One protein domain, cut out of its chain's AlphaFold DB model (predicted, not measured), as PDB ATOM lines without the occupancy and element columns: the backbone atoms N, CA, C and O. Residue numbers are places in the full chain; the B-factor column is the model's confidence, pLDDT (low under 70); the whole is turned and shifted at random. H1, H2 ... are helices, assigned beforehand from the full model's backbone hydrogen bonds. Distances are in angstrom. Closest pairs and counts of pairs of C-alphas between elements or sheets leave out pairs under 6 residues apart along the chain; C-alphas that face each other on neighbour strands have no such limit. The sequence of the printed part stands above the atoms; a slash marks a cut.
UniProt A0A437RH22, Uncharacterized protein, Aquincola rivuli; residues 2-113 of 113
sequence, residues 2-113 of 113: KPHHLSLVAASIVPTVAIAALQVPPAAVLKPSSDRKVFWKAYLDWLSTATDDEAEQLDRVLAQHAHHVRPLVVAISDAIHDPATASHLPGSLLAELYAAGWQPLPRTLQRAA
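This is residues 2 to 113 of the 113 residues of an uncharacterized protein of Aquincola rivuli (UniProt A0A437RH22). A small compact body of helices has a very long bare tail, residues 2 to 29, that sticks out from it and makes most of the length of the printed part. In the body H1 and H5 pack on each other at a steep slant on one side, while H2, H3 and the very short H4 make the other side. The printed part has 112 residues with five named helices, in the order H1, H2, H3, H4, H5, and no named strand; the class is all helix, though under half of the residues, 47 of the 112, are in named elements. The whole is extended, with a radius of gyration of the C-alphas of 23.5 A and spans of 91 by 33 by 26 A.

Begin at C-alpha 2, at (265.256, 329.295, 331.899); from there residues 2 to 35 run on with no named element. Find C-alpha 36 at (313.943, 340.222, 393.197), where H1 begins; it runs from residue 36 to residue 47, 15.9 A from first to last C-alpha. Next comes H2, residues 52 to 63, 16.1 A long. H3 follows as residues 72 to 81, 14.2 A long. After a single residue you reach H4, residues 83 to 86, only 5.2 A long. H5, residues 91 to 99, is 12.1 A long and ends at C-alpha 99, at (304.115, 331.390, 386.026). Residues 100 to 113 again hold no named element, and C-alpha 113, of the chain's last residue, is at (325.685, 343.058, 390.022).

Start with H1, the first helix after the tail. It touches H5 with 9 pairs of C-alphas within 8 A; look at Ala 42 and Leu 97, whose C-alphas are the closest, 5.6 A apart. These two helices run opposite ways at a steep tilt of 40 degrees. H1 and H2 are close but not clearly touching, with the C-alphas of Leu 47 and Ala 55 the closest at 7.8 A, and they run opposite ways at a steep tilt of 43 degrees. H1 and H3 are also close but not clearly touching; the closest C-alphas, of Phe 39 and Val 73, are 7.3 A apart, and the lines are about perpendicular at 84 degrees. H2 only just touches H3, with 3 pairs of C-alphas within 8 A and with residues 61 to 62 of H2 alone; the closest C-alphas are those of Leu 62 and Ala 75, 6.7 A apart. H2 and H3 are about perpendicular at 84 degrees. H3 and H4 only just touch, with 3 pairs of C-alphas within 8 A, and they touch only at the corner by their link; the closest C-alphas, of Ile 80 and Ala 86, are 4.6 A apart. H2 and H4 are close but not clearly touching, the C-alphas of Val 61 and Thr 85 being the closest at 6.6 A. H2 and H5 are near each other, with 5 pairs of C-alphas within 10 A. H1 and H4, H3 and H5, and H4 and H5 are apart. In H1, H2, H3 and H5 every O i to N i+4 pair is within hydrogen-bond range; H4 is too short for such a pair, and its one O i to N i+3 pair is not within range.

The two C-alphas farthest apart are those of Lys 2 and His 67, at 92.0 A. Without residues 2 to 29, which stand free, the body of 84 residues spans 33 by 28 by 22 A, with a radius of gyration of 12.1 A. The printed part has no cut. The links H1 to H2, H3 to H4 and H4 to H5 are tight, H2 to H3 is short, and none is long. The mean pLDDT of the printed part is 75.1; look for values under 70 in residues 2 to 34 and 109 to 113.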
ATOM      1  N   LYS A   2     264.489 329.771 330.709       45.50
ATOM      2  CA  LYS A   2     265.256 329.295 331.899       45.50
ATOM      3  C   LYS A   2     264.347 328.403 332.788       45.50
ATOM      4  O   LYS A   2     263.143 328.472 332.529       45.50
ATOM      5  N   PRO A   3     264.803 327.685 333.851       53.28
ATOM      6  CA  PRO A   3     266.084 327.774 334.591       53.28
ATOM      7  C   PRO A   3     266.780 326.408 334.892       53.28
ATOM      8  O   PRO A   3     266.182 325.349 334.779       53.28
ATOM      9  N   HIS A   4     268.111 326.379 335.027       43.97
ATOM     10  CA  HIS A   4     268.923 326.284 336.267       43.97
ATOM     11  C   HIS A   4     268.738 325.031 337.140       43.97
ATOM     12  O   HIS A   4     267.792 324.964 337.909       43.97
ATOM     13  N   HIS A   5     269.765 324.174 337.182       50.00
ATOM     14  CA  HIS A   5     270.246 323.604 338.442       50.00
ATOM     15  C   HIS A   5     271.776 323.713 338.500       50.00
ATOM     16  O   HIS A   5     272.503 323.169 337.674       50.00
ATOM     17  N   LEU A   6     272.220 324.524 339.458       51.56
ATOM     18  CA  LEU A   6     273.592 324.710 339.919       51.56
ATOM     19  C   LEU A   6     273.997 323.495 340.775       51.56
ATOM     20  O   LEU A   6     273.162 322.950 341.486       51.56
ATOM     21  N   SER A   7     275.243 323.034 340.626       43.22
ATOM     22  CA  SER A   7     276.314 323.129 341.638       43.22
ATOM     23  C   SER A   7     276.178 322.173 342.829       43.22
ATOM     24  O   SER A   7     275.210 322.253 343.570       43.22
ATOM     25  N   LEU A   8     277.189 321.331 343.065       46.59
ATOM     26  CA  LEU A   8     278.172 321.585 344.128       46.59
ATOM     27  C   LEU A   8     279.278 320.517 344.086       46.59
ATOM     28  O   LEU A   8     279.026 319.316 344.136       46.59
ATOM     29  N   VAL A   9     280.516 320.990 343.981       44.75
ATOM     30  CA  VAL A   9     281.753 320.212 344.065       44.75
ATOM     31  C   VAL A   9     281.898 319.659 345.485       44.75
ATOM     32  O   VAL A   9     281.958 320.427 346.442       44.75
ATOM     33  N   ALA A  10     281.977 318.337 345.630       47.69
ATOM     34  CA  ALA A  10     282.322 317.699 346.894       47.69
ATOM     35  C   ALA A  10     283.847 317.744 347.091       47.69
ATOM     36  O   ALA A  10     284.572 316.859 346.646       47.69
ATOM     37  N   ALA A  11     284.332 318.794 347.753       50.28
ATOM     38  CA  ALA A  11     285.660 318.840 348.353       50.28
ATOM     39  C   ALA A  11     285.481 318.869 349.880       50.28
ATOM     40  O   ALA A  11     285.047 319.874 350.436       50.28
ATOM     41  N   SER A  12     285.769 317.754 350.554       46.19
ATOM     42  CA  SER A  12     285.773 317.644 352.022       46.19
ATOM     43  C   SER A  12     287.140 317.089 352.430       46.19
ATOM     44  O   SER A  12     287.421 315.913 352.237       46.19
ATOM     45  N   ILE A  13     288.132 317.976 352.521       53.34
ATOM     46  CA  ILE A  13     288.664 318.560 353.765       53.34
ATOM     47  C   ILE A  13     289.259 317.470 354.668       53.34
ATOM     48  O   ILE A  13     288.594 316.880 355.513       53.34
ATOM     49  N   VAL A  14     290.558 317.245 354.467       46.88
ATOM     50  CA  VAL A  14     291.444 316.548 355.403       46.88
ATOM     51  C   VAL A  14     291.446 317.336 356.721       46.88
ATOM     52  O   VAL A  14     291.619 318.557 356.671       46.88
ATOM     53  N   PRO A  15     291.269 316.699 357.893       46.16
ATOM     54  CA  PRO A  15     291.415 317.390 359.163       46.16
ATOM     55  C   PRO A  15     292.881 317.798 359.341       46.16
ATOM     56  O   PRO A  15     293.757 316.986 359.633       46.16
ATOM     57  N   THR A  16     293.129 319.086 359.122       49.66
ATOM     58  CA  THR A  16     294.334 319.804 359.524       49.66
ATOM     59  C   THR A  16     294.594 319.529 360.999       49.66
ATOM     60  O   THR A  16     293.816 319.938 361.860       49.66
ATOM     61  N   VAL A  17     295.702 318.846 361.289       48.44
ATOM     62  CA  VAL A  17     296.291 318.798 362.626       48.44
ATOM     63  C   VAL A  17     296.572 320.244 363.022       48.44
ATOM     64  O   VAL A  17     297.486 320.881 362.501       48.44
ATOM     65  N   ALA A  18     295.726 320.779 363.898       43.59
ATOM     66  CA  ALA A  18     295.952 322.052 364.547       43.59
ATOM     67  C   ALA A  18     297.188 321.886 365.432       43.59
ATOM     68  O   ALA A  18     297.113 321.388 366.554       43.59
ATOM     69  N   ILE A  19     298.344 322.270 364.895       48.19
ATOM     70  CA  ILE A  19     299.508 322.615 365.696       48.19
ATOM     71  C   ILE A  19     299.012 323.743 366.589       48.19
ATOM     72  O   ILE A  19     298.768 324.851 366.107       48.19
ATOM     73  N   ALA A  20     298.755 323.426 367.858       38.91
ATOM     74  CA  ALA A  20     298.453 324.414 368.870       38.91
ATOM     75  C   ALA A  20     299.632 325.379 368.868       38.91
ATOM     76  O   ALA A  20     300.729 325.060 369.326       38.91
ATOM     77  N   ALA A  21     299.410 326.526 368.234       45.44
ATOM     78  CA  ALA A  21     300.314 327.641 368.278       45.44
ATOM     79  C   ALA A  21     300.583 327.889 369.759       45.44
ATOM     80  O   ALA A  21     299.665 328.219 370.512       45.44
ATOM     81  N   LEU A  22     301.840 327.707 370.162       43.94
ATOM     82  CA  LEU A  22     302.427 328.478 371.241       43.94
ATOM     83  C   LEU A  22     302.101 329.933 370.916       43.94
ATOM     84  O   LEU A  22     302.786 330.580 370.125       43.94
ATOM     85  N   GLN A  23     300.975 330.408 371.442       41.69
ATOM     86  CA  GLN A  23     300.632 331.810 371.456       41.69
ATOM     87  C   GLN A  23     301.643 332.439 372.398       41.69
ATOM     88  O   GLN A  23     301.411 332.568 373.595       41.69
ATOM     89  N   VAL A  24     302.808 332.762 371.839       51.22
ATOM     90  CA  VAL A  24     303.719 333.734 372.415       51.22
ATOM     91  C   VAL A  24     302.869 334.993 372.555       51.22
ATOM     92  O   VAL A  24     302.415 335.516 371.529       51.22
ATOM     93  N   PRO A  25     302.541 335.429 373.784       50.81
ATOM     94  CA  PRO A  25     301.728 336.615 373.965       50.81
ATOM     95  C   PRO A  25     302.385 337.779 373.211       50.81
ATOM     96  O   PRO A  25     303.619 337.853 373.156       50.81
ATOM     97  N   PRO A  26     301.582 338.668 372.592       43.22
ATOM     98  CA  PRO A  26     302.105 339.825 371.879       43.22
ATOM     99  C   PRO A  26     303.038 340.555 372.827       43.22
ATOM    100  O   PRO A  26     302.660 340.739 373.981       43.22
ATOM    101  N   ALA A  27     304.236 340.893 372.341       48.81
ATOM    102  CA  ALA A  27     305.332 341.489 373.092       48.81
ATOM    103  C   ALA A  27     304.841 342.630 373.991       48.81
ATOM    104  O   ALA A  27     304.908 343.810 373.646       48.81
ATOM    105  N   ALA A  28     304.361 342.271 375.183       47.66
ATOM    106  CA  ALA A  28     304.374 343.153 376.311       47.66
ATOM    107  C   ALA A  28     305.834 343.555 376.393       47.66
ATOM    108  O   ALA A  28     306.724 342.702 376.351       47.66
ATOM    109  N   VAL A  29     306.079 344.857 376.414       46.06
ATOM    110  CA  VAL A  29     307.376 345.400 376.783       46.06
ATOM    111  C   VAL A  29     307.585 344.963 378.230       46.06
ATOM    112  O   VAL A  29     307.286 345.692 379.173       46.06
ATOM    113  N   LEU A  30     308.001 343.708 378.401       43.94
ATOM    114  CA  LEU A  30     308.493 343.140 379.628       43.94
ATOM    115  C   LEU A  30     309.753 343.949 379.852       43.94
ATOM    116  O   LEU A  30     310.812 343.664 379.291       43.94
ATOM    117  N   LYS A  31     309.626 345.035 380.622       44.16
ATOM    118  CA  LYS A  31     310.790 345.547 381.327       44.16
ATOM    119  C   LYS A  31     311.429 344.300 381.935       44.16
ATOM    120  O   LYS A  31     310.695 343.552 382.585       44.16
ATOM    121  N   PRO A  32     312.726 344.039 381.721       46.78
ATOM    122  CA  PRO A  32     313.430 343.039 382.496       46.78
ATOM    123  C   PRO A  32     313.459 343.559 383.935       46.78
ATOM    124  O   PRO A  32     314.448 344.109 384.404       46.78
ATOM    125  N   SER A  33     312.330 343.481 384.634       50.84
ATOM    126  CA  SER A  33     312.324 343.530 386.069       50.84
ATOM    127  C   SER A  33     312.756 342.137 386.461       50.84
ATOM    128  O   SER A  33     311.949 341.215 386.570       50.84
ATOM    129  N   SER A  34     314.055 342.005 386.691       60.12
ATOM    130  CA  SER A  34     314.589 341.096 387.690       60.12
ATOM    131  C   SER A  34     314.010 341.467 389.055       60.12
ATOM    132  O   SER A  34     314.737 341.834 389.979       60.12
ATOM    133  N   ASP A  35     312.679 341.463 389.174       78.31
ATOM    134  CA  ASP A  35     312.006 341.825 390.397       78.31
ATOM    135  C   ASP A  35     312.366 340.738 391.389       78.31
ATOM    136  O   ASP A  35     311.842 339.622 391.398       78.31
ATOM    137  N   ARG A  36     313.360 341.085 392.197       83.31
ATOM    138  CA  ARG A  36     313.943 340.222 393.197       83.31
ATOM    139  C   ARG A  36     312.858 339.734 394.154       83.31
ATOM    140  O   ARG A  36     312.988 338.631 394.669       83.31
ATOM    141  N   LYS A  37     311.786 340.505 394.372       88.38
ATOM    142  CA  LYS A  37     310.659 340.074 395.205       88.38
ATOM    143  C   LYS A  37     309.856 338.966 394.532       88.38
ATOM    144  O   LYS A  37     309.532 337.994 395.202       88.38
ATOM    145  N   VAL A  38     309.581 339.092 393.233       91.00
ATOM    146  CA  VAL A  38     308.878 338.058 392.455       91.00
ATOM    147  C   VAL A  38     309.695 336.772 392.427       91.00
ATOM    148  O   VAL A  38     309.152 335.714 392.728       91.00
ATOM    149  N   PHE A  39     311.006 336.876 392.175       92.19
ATOM    150  CA  PHE A  39     311.914 335.728 392.236       92.19
ATOM    151  C   PHE A  39     311.839 335.022 393.588       92.19
ATOM    152  O   PHE A  39     311.571 333.830 393.641       92.19
ATOM    153  N   TRP A  40     312.084 335.750 394.686       94.06
ATOM    154  CA  TRP A  40     312.175 335.121 396.002       94.06
ATOM    155  C   TRP A  40     310.845 334.536 396.445       94.06
ATOM    156  O   TRP A  40     310.846 333.484 397.069       94.06
ATOM    157  N   LYS A  41     309.725 335.177 396.100       94.12
ATOM    158  CA  LYS A  41     308.403 334.620 396.370       94.12
ATOM    159  C   LYS A  41     308.220 333.280 395.651       94.12
ATOM    160  O   LYS A  41     308.017 332.280 396.319       94.12
ATOM    161  N   ALA A  42     308.368 333.257 394.329       93.75
ATOM    162  CA  ALA A  42     308.188 332.041 393.535       93.75
ATOM    163  C   ALA A  42     309.192 330.939 393.910       93.75
ATOM    164  O   ALA A  42     308.837 329.770 393.975       93.75
ATOM    165  N   TYR A  43     310.436 331.309 394.218       94.88
ATOM    166  CA  TYR A  43     311.453 330.370 394.683       94.88
ATOM    167  C   TYR A  43     311.097 329.746 396.037       94.88
ATOM    168  O   TYR A  43     311.273 328.547 396.210       94.88
ATOM    169  N   LEU A  44     310.603 330.534 396.998       95.50
ATOM    170  CA  LEU A  44     310.187 330.021 398.307       95.50
ATOM    171  C   LEU A  44     308.903 329.189 398.212       95.50
ATOM    172  O   LEU A  44     308.804 328.162 398.878       95.50
ATOM    173  N   ASP A  45     307.960 329.607 397.367       95.12
ATOM    174  CA  ASP A  45     306.737 328.855 397.084       95.12
ATOM    175  C   ASP A  45     307.100 327.492 396.462       95.12
ATOM    176  O   ASP A  45     306.681 326.450 396.971       95.12
ATOM    177  N   TRP A  46     307.990 327.475 395.462       96.50
ATOM    178  CA  TRP A  46     308.552 326.243 394.905       96.50
ATOM    179  C   TRP A  46     309.248 325.405 395.980       96.50
ATOM    180  O   TRP A  46     308.906 324.242 396.150       96.50
ATOM    181  N   LEU A  47     310.156 325.990 396.766       95.62
ATOM    182  CA  LEU A  47     310.929 325.267 397.783       95.62
ATOM    183  C   LEU A  47     310.037 324.597 398.840       95.62
ATOM    184  O   LEU A  47     310.400 323.556 399.373       95.62
ATOM    185  N   SER A  48     308.863 325.164 399.129       95.88
ATOM    186  CA  SER A  48     307.899 324.575 400.067       95.88
ATOM    187  C   SER A  48     307.226 323.293 399.557       95.88
ATOM    188  O   SER A  48     306.650 322.547 400.348       95.88
ATOM    189  N   THR A  49     307.291 323.044 398.248       94.62
ATOM    190  CA  THR A  49     306.673 321.894 397.568       94.62
ATOM    191  C   THR A  49     307.673 321.026 396.804       94.62
ATOM    192  O   THR A  49     307.315 319.929 396.379       94.62
ATOM    193  N   ALA A  50     308.908 321.504 396.646       95.19
ATOM    194  CA  ALA A  50     309.988 320.815 395.967       95.19
ATOM    195  C   ALA A  50     310.336 319.506 396.677       95.19
ATOM    196  O   ALA A  50     310.365 319.419 397.907       95.19
ATOM    197  N   THR A  51     310.630 318.487 395.882       96.56
ATOM    198  CA  THR A  51     311.155 317.216 396.380       96.56
ATOM    199  C   THR A  51     312.641 317.330 396.718       96.56
ATOM    200  O   THR A  51     313.347 318.194 396.188       96.56
ATOM    201  N   ASP A  52     313.137 316.423 397.561       95.44
ATOM    202  CA  ASP A  52     314.567 316.349 397.891       95.44
ATOM    203  C   ASP A  52     315.425 316.178 396.621       95.44
ATOM    204  O   ASP A  52     316.429 316.867 396.452       95.44
ATOM    205  N   ASP A  53     314.971 315.354 395.669       95.19
ATOM    206  CA  ASP A  53     315.653 315.127 394.387       95.19
ATOM    207  C   ASP A  53     315.795 316.413 393.555       95.19
ATOM    208  O   ASP A  53     316.839 316.658 392.941       95.19
ATOM    209  N   GLU A  54     314.758 317.254 393.528       94.19
ATOM    210  CA  GLU A  54     314.773 318.533 392.811       94.19
ATOM    211  C   GLU A  54     315.669 319.565 393.504       94.19
ATOM    212  O   GLU A  54     316.362 320.335 392.832       94.19
ATOM    213  N   ALA A  55     315.690 319.569 394.839       93.19
ATOM    214  CA  ALA A  55     316.595 320.409 395.616       93.19
ATOM    215  C   ALA A  55     318.061 320.009 395.379       93.19
ATOM    216  O   ALA A  55     318.894 320.872 395.100       93.19
ATOM    217  N   GLU A  56     318.373 318.710 395.389       94.38
ATOM    218  CA  GLU A  56     319.702 318.200 395.037       94.38
ATOM    219  C   GLU A  56     320.073 318.495 393.582       94.38
ATOM    220  O   GLU A  56     321.223 318.810 393.270       94.38
ATOM    221  N   GLN A  57     319.115 318.379 392.660       93.31
ATOM    222  CA  GLN A  57     319.329 318.718 391.259       93.31
ATOM    223  C   GLN A  57     319.720 320.189 391.111       93.31
ATOM    224  O   GLN A  57     320.682 320.492 390.402       93.31
ATOM    225  N   LEU A  58     319.019 321.092 391.801       93.50
ATOM    226  CA  LEU A  58     319.377 322.504 391.833       93.50
ATOM    227  C   LEU A  58     320.771 322.713 392.441       93.50
ATOM    228  O   LEU A  58     321.573 323.444 391.859       93.50
ATOM    229  N   ASP A  59     321.088 322.053 393.555       92.38
ATOM    230  CA  ASP A  59     322.396 322.166 394.209       92.38
ATOM    231  C   ASP A  59     323.542 321.729 393.283       92.38
ATOM    232  O   ASP A  59     324.525 322.452 393.123       92.38
ATOM    233  N   ARG A  60     323.383 320.620 392.549       91.81
ATOM    234  CA  ARG A  60     324.367 320.156 391.551       91.81
ATOM    235  C   ARG A  60     324.638 321.192 390.458       91.81
ATOM    236  O   ARG A  60     325.786 321.346 390.039       91.81
ATOM    237  N   VAL A  61     323.608 321.899 389.992       90.88
ATOM    238  CA  VAL A  61     323.769 322.977 389.000       90.88
ATOM    239  C   VAL A  61     324.482 324.177 389.623       90.88
ATOM    240  O   VAL A  61     325.421 324.720 389.043       90.88
ATOM    241  N   LEU A  62     324.083 324.572 390.831       89.31
ATOM    242  CA  LEU A  62     324.640 325.736 391.522       89.31
ATOM    243  C   LEU A  62     326.057 325.512 392.055       89.31
ATOM    244  O   LEU A  62     326.807 326.481 392.181       89.31
ATOM    245  N   ALA A  63     326.466 324.268 392.299       87.62
ATOM    246  CA  ALA A  63     327.816 323.915 392.728       87.62
ATOM    247  C   ALA A  63     328.890 324.440 391.760       87.62
ATOM    248  O   ALA A  63     329.960 324.867 392.190       87.62
ATOM    249  N   GLN A  64     328.585 324.513 390.460       81.38
ATOM    250  CA  GLN A  64     329.480 325.090 389.448       81.38
ATOM    251  C   GLN A  64     329.714 326.595 389.654       81.38
ATOM    252  O   GLN A  64     330.748 327.141 389.268       81.38
ATOM    253  N   HIS A  65     328.770 327.269 390.311       76.19
ATOM    254  CA  HIS A  65     328.844 328.679 390.669       76.19
ATOM    255  C   HIS A  65     329.398 328.909 392.087       76.19
ATOM    256  O   HIS A  65     329.653 330.059 392.442       76.19
ATOM    257  N   ALA A  66     329.651 327.856 392.879       74.62
ATOM    258  CA  ALA A  66     330.055 327.954 394.288       74.62
ATOM    259  C   ALA A  66     331.434 328.599 394.514       74.62
ATOM    260  O   ALA A  66     331.720 329.096 395.602       74.62
ATOM    261  N   HIS A  67     332.287 328.648 393.484       72.62
ATOM    262  CA  HIS A  67     333.593 329.317 393.544       72.62
ATOM    263  C   HIS A  67     333.491 330.835 393.767       72.62
ATOM    264  O   HIS A  67     334.476 331.483 394.131       72.62
ATOM    265  N   HIS A  68     332.307 331.415 393.563       72.31
ATOM    266  CA  HIS A  68     332.024 332.820 393.800       72.31
ATOM    267  C   HIS A  68     330.747 332.946 394.636       72.31
ATOM    268  O   HIS A  68     329.734 332.333 394.314       72.31
ATOM    269  N   VAL A  69     330.757 333.785 395.679       70.94
ATOM    270  CA  VAL A  69     329.524 334.136 396.404       70.94
ATOM    271  C   VAL A  69     328.676 335.012 395.482       70.94
ATOM    272  O   VAL A  69     328.798 336.235 395.477       70.94
ATOM    273  N   ARG A  70     327.867 334.374 394.633       76.62
ATOM    274  CA  ARG A  70     326.951 335.039 393.703       76.62
ATOM    275  C   ARG A  70     325.534 335.026 394.260       76.62
ATOM    276  O   ARG A  70     325.113 334.020 394.832       76.62
ATOM    277  N   PRO A  71     324.757 336.101 394.059       84.50
ATOM    278  CA  PRO A  71     323.334 336.065 394.346       84.50
ATOM    279  C   PRO A  71     322.663 334.931 393.564       84.50
ATOM    280  O   PRO A  71     322.873 334.800 392.359       84.50
ATOM    281  N   LEU A  72     321.810 334.156 394.234       88.12
ATOM    282  CA  LEU A  72     321.114 333.011 393.640       88.12
ATOM    283  C   LEU A  72     320.361 333.371 392.348       88.12
ATOM    284  O   LEU A  72     320.406 332.631 391.371       88.12
ATOM    285  N   VAL A  73     319.741 334.556 392.316       88.94
ATOM    286  CA  VAL A  73     319.059 335.107 391.131       88.94
ATOM    287  C   VAL A  73     319.991 335.163 389.918       88.94
ATOM    288  O   VAL A  73     319.574 334.863 388.801       88.94
ATOM    289  N   VAL A  74     321.249 335.557 390.134       87.12
ATOM    290  CA  VAL A  74     322.268 335.653 389.084       87.12
ATOM    291  C   VAL A  74     322.717 334.258 388.674       87.12
ATOM    292  O   VAL A  74     322.708 333.976 387.487       87.12
ATOM    293  N   ALA A  75     323.014 333.368 389.626       88.62
ATOM    294  CA  ALA A  75     323.442 332.000 389.321       88.62
ATOM    295  C   ALA A  75     322.385 331.216 388.520       88.62
ATOM    296  O   ALA A  75     322.708 330.602 387.510       88.62
ATOM    297  N   ILE A  76     321.108 331.302 388.903       89.75
ATOM    298  CA  ILE A  76     320.015 330.657 388.161       89.75
ATOM    299  C   ILE A  76     319.813 331.324 386.799       89.75
ATOM    300  O   ILE A  76     319.612 330.635 385.802       89.75
ATOM    301  N   SER A  77     319.914 332.655 386.715       89.44
ATOM    302  CA  SER A  77     319.852 333.334 385.417       89.44
ATOM    303  C   SER A  77     321.011 332.912 384.506       89.44
ATOM    304  O   SER A  77     320.787 332.705 383.318       89.44
ATOM    305  N   ASP A  78     322.235 332.777 385.023       88.00
ATOM    306  CA  ASP A  78     323.402 332.281 384.282       88.00
ATOM    307  C   ASP A  78     323.133 330.858 383.772       88.00
ATOM    308  O   ASP A  78     323.254 330.605 382.572       88.00
ATOM    309  N   ALA A  79     322.674 329.974 384.662       89.44
ATOM    310  CA  ALA A  79     322.399 328.576 384.357       89.44
ATOM    311  C   ALA A  79     321.300 328.388 383.297       89.44
ATOM    312  O   ALA A  79     321.387 327.466 382.489       89.44
ATOM    313  N   ILE A  80     320.292 329.267 383.254       90.31
ATOM    314  CA  ILE A  80     319.248 329.261 382.211       90.31
ATOM    315  C   ILE A  80     319.826 329.644 380.844       90.31
ATOM    316  O   ILE A  80     319.407 329.112 379.817       90.31
ATOM    317  N   HIS A  81     320.768 330.588 380.807       89.00
ATOM    318  CA  HIS A  81     321.343 331.042 379.545       89.00
ATOM    319  C   HIS A  81     322.449 330.124 379.028       89.00
ATOM    320  O   HIS A  81     322.827 330.260 377.863       89.00
ATOM    321  N   ASP A  82     323.045 329.278 379.862       87.69
ATOM    322  CA  ASP A  82     324.037 328.300 379.433       87.69
ATOM    323  C   ASP A  82     323.340 326.999 378.982       87.69
ATOM    324  O   ASP A  82     322.721 326.311 379.797       87.69
ATOM    325  N   PRO A  83     323.420 326.636 377.685       83.62
ATOM    326  CA  PRO A  83     322.761 325.441 377.165       83.62
ATOM    327  C   PRO A  83     323.251 324.147 377.825       83.62
ATOM    328  O   PRO A  83     322.513 323.164 377.818       83.62
ATOM    329  N   ALA A  84     324.466 324.130 378.384       85.06
ATOM    330  CA  ALA A  84     324.995 322.962 379.076       85.06
ATOM    331  C   ALA A  84     324.311 322.727 380.429       85.06
ATOM    332  O   ALA A  84     324.157 321.580 380.826       85.06
ATOM    333  N   THR A  85     323.887 323.783 381.127       87.38
ATOM    334  CA  THR A  85     323.291 323.698 382.472       87.38
ATOM    335  C   THR A  85     321.776 323.843 382.473       87.38
ATOM    336  O   THR A  85     321.117 323.343 383.382       87.38
ATOM    337  N   ALA A  86     321.201 324.494 381.458       87.12
ATOM    338  CA  ALA A  86     319.769 324.776 381.389       87.12
ATOM    339  C   ALA A  86     318.909 323.502 381.416       87.12
ATOM    340  O   ALA A  86     317.856 323.482 382.049       87.12
ATOM    341  N   SER A  87     319.372 322.423 380.777       88.56
ATOM    342  CA  SER A  87     318.706 321.112 380.779       88.56
ATOM    343  C   SER A  87     318.776 320.387 382.127       88.56
ATOM    344  O   SER A  87     318.033 319.432 382.346       88.56
ATOM    345  N   HIS A  88     319.663 320.824 383.021       89.19
ATOM    346  CA  HIS A  88     319.868 320.233 384.337       89.19
ATOM    347  C   HIS A  88     319.142 320.984 385.450       89.19
ATOM    348  O   HIS A  88     319.142 320.504 386.579       89.19
ATOM    349  N   LEU A  89     318.492 322.113 385.166       91.75
ATOM    350  CA  LEU A  89     317.656 322.798 386.150       91.75
ATOM    351  C   LEU A  89     316.341 322.037 386.389       91.75
ATOM    352  O   LEU A  89     315.794 321.456 385.446       91.75
ATOM    353  N   PRO A  90     315.792 322.057 387.619       94.62
ATOM    354  CA  PRO A  90     314.476 321.487 387.880       94.62
ATOM    355  C   PRO A  90     313.404 322.172 387.023       94.62
ATOM    356  O   PRO A  90     313.238 323.394 387.060       94.62
ATOM    357  N   GLY A  91     312.656 321.385 386.248       91.38
ATOM    358  CA  GLY A  91     311.616 321.916 385.362       91.38
ATOM    359  C   GLY A  91     310.464 322.584 386.122       91.38
ATOM    360  O   GLY A  91     309.923 323.584 385.653       91.38
ATOM    361  N   SER A  92     310.136 322.074 387.312       93.88
ATOM    362  CA  SER A  92     309.121 322.631 388.216       93.88
ATOM    363  C   SER A  92     309.484 324.035 388.700       93.88
ATOM    364  O   SER A  92     308.646 324.931 388.657       93.88
ATOM    365  N   LEU A  93     310.753 324.261 389.059       94.06
ATOM    366  CA  LEU A  93     311.264 325.578 389.441       94.06
ATOM    367  C   LEU A  93     311.101 326.583 388.299       94.06
ATOM    368  O   LEU A  93     310.621 327.696 388.508       94.06
ATOM    369  N   LEU A  94     311.500 326.201 387.083       92.69
ATOM    370  CA  LEU A  94     311.371 327.076 385.917       92.69
ATOM    371  C   LEU A  94     309.904 327.394 385.619       92.69
ATOM    372  O   LEU A  94     309.577 328.546 385.338       92.69
ATOM    373  N   ALA A  95     309.022 326.398 385.711       92.31
ATOM    374  CA  ALA A  95     307.589 326.591 385.527       92.31
ATOM    375  C   ALA A  95     307.016 327.584 386.549       92.31
ATOM    376  O   ALA A  95     306.311 328.509 386.148       92.31
ATOM    377  N   GLU A  96     307.373 327.452 387.829       93.31
ATOM    378  CA  GLU A  96     306.904 328.337 388.902       93.31
ATOM    379  C   GLU A  96     307.400 329.777 388.710       93.31
ATOM    380  O   GLU A  96     306.627 330.734 388.775       93.31
ATOM    381  N   LEU A  97     308.685 329.946 388.381       91.69
ATOM    382  CA  LEU A  97     309.272 331.259 388.109       91.69
ATOM    383  C   LEU A  97     308.579 331.952 386.926       91.69
ATOM    384  O   LEU A  97     308.211 333.125 387.028       91.69
ATOM    385  N   TYR A  98     308.362 331.240 385.817       90.75
ATOM    386  CA  TYR A  98     307.690 331.809 384.649       90.75
ATOM    387  C   TYR A  98     306.199 332.063 384.891       90.75
ATOM    388  O   TYR A  98     305.688 333.091 384.443       90.75
ATOM    389  N   ALA A  99     305.510 331.192 385.632       90.19
ATOM    390  CA  ALA A  99     304.115 331.390 386.026       90.19
ATOM    391  C   ALA A  99     303.945 332.627 386.923       90.19
ATOM    392  O   ALA A  99     302.984 333.380 386.765       90.19
ATOM    393  N   ALA A 100     304.919 332.899 387.794       90.00
ATOM    394  CA  ALA A 100     304.979 334.115 388.601       90.00
ATOM    395  C   ALA A 100     305.348 335.379 387.797       90.00
ATOM    396  O   ALA A 100     305.379 336.478 388.353       90.00
ATOM    397  N   GLY A 101     305.631 335.246 386.497       88.00
ATOM    398  CA  GLY A 101     306.028 336.348 385.622       88.00
ATOM    399  C   GLY A 101     307.487 336.777 385.788       88.00
ATOM    400  O   GLY A 101     307.866 337.835 385.281       88.00
ATOM    401  N   TRP A 102     308.318 335.988 386.479       90.38
ATOM    402  CA  TRP A 102     309.749 336.256 386.557       90.38
ATOM    403  C   TRP A 102     310.419 335.992 385.207       90.38
ATOM    404  O   TRP A 102     310.065 335.065 384.478       90.38
ATOM    405  N   GLN A 103     311.403 336.823 384.875       88.56
ATOM    406  CA  GLN A 103     312.205 336.698 383.664       88.56
ATOM    407  C   GLN A 103     313.690 336.732 384.040       88.56
ATOM    408  O   GLN A 103     314.083 337.553 384.880       88.56
ATOM    409  N   PRO A 104     314.526 335.874 383.431       86.06
ATOM    410  CA  PRO A 104     315.942 335.813 383.751       86.06
ATOM    411  C   PRO A 104     316.669 337.097 383.343       86.06
ATOM    412  O   PRO A 104     316.345 337.747 382.346       86.06
ATOM    413  N   LEU A 105     317.682 337.466 384.129       83.06
ATOM    414  CA  LEU A 105     318.523 338.628 383.843       83.06
ATOM    415  C   LEU A 105     319.274 338.424 382.523       83.06
ATOM    416  O   LEU A 105     319.940 337.401 382.383       83.06
ATOM    417  N   PRO A 106     319.268 339.388 381.587       79.38
ATOM    418  CA  PRO A 106     320.077 339.273 380.381       79.38
ATOM    419  C   PRO A 106     321.570 339.260 380.738       79.38
ATOM    420  O   PRO A 106     322.006 339.985 381.638       79.38
ATOM    421  N   ARG A 107     322.375 338.500 379.980       75.25
ATOM    422  CA  ARG A 107     323.823 338.332 380.233       75.25
ATOM    423  C   ARG A 107     324.613 339.633 380.383       75.25
ATOM    424  O   ARG A 107     325.613 339.686 381.094       75.25
ATOM    425  N   THR A 108     324.166 340.699 379.730       73.94
ATOM    426  CA  THR A 108     324.795 342.025 379.795       73.94
ATOM    427  C   THR A 108     324.643 342.703 381.157       73.94
ATOM    428  O   THR A 108     325.523 343.464 381.545       73.94
ATOM    429  N   LEU A 109     323.567 342.414 381.896       67.12
ATOM    430  CA  LEU A 109     323.277 343.014 383.204       67.12
ATOM    431  C   LEU A 109     323.791 342.172 384.380       67.12
ATOM    432  O   LEU A 109     323.931 342.690 385.481       67.12
ATOM    433  N   GLN A 110     324.136 340.903 384.148       64.44
ATOM    434  CA  GLN A 110     324.675 339.994 385.170       64.44
ATOM    435  C   GLN A 110     326.098 340.363 385.630       64.44
ATOM    436  O   GLN A 110     326.502 339.993 386.725       64.44
ATOM    437  N   ARG A 111     326.862 341.105 384.813       58.47
ATOM    438  CA  ARG A 111     328.240 341.543 385.128       58.47
ATOM    439  C   ARG A 111     328.326 342.803 385.994       58.47
ATOM    440  O   ARG A 111     329.415 343.133 386.450       58.47
ATOM    441  N   ALA A 112     327.220 343.526 386.154       50.72
ATOM    442  CA  ALA A 112     327.167 344.788 386.892       50.72
ATOM    443  C   ALA A 112     326.638 344.631 388.331       50.72
ATOM    444  O   ALA A 112     326.509 345.636 389.029       50.72
ATOM    445  N   ALA A 113     326.297 343.402 388.739       47.38
ATOM    446  CA  ALA A 113     325.685 343.058 390.022       47.38
ATOM    447  C   ALA A 113     326.674 342.384 390.979       47.38
ATOM    448  O   ALA A 113     327.569 341.657 390.489       47.38
TER     449      ALA A 113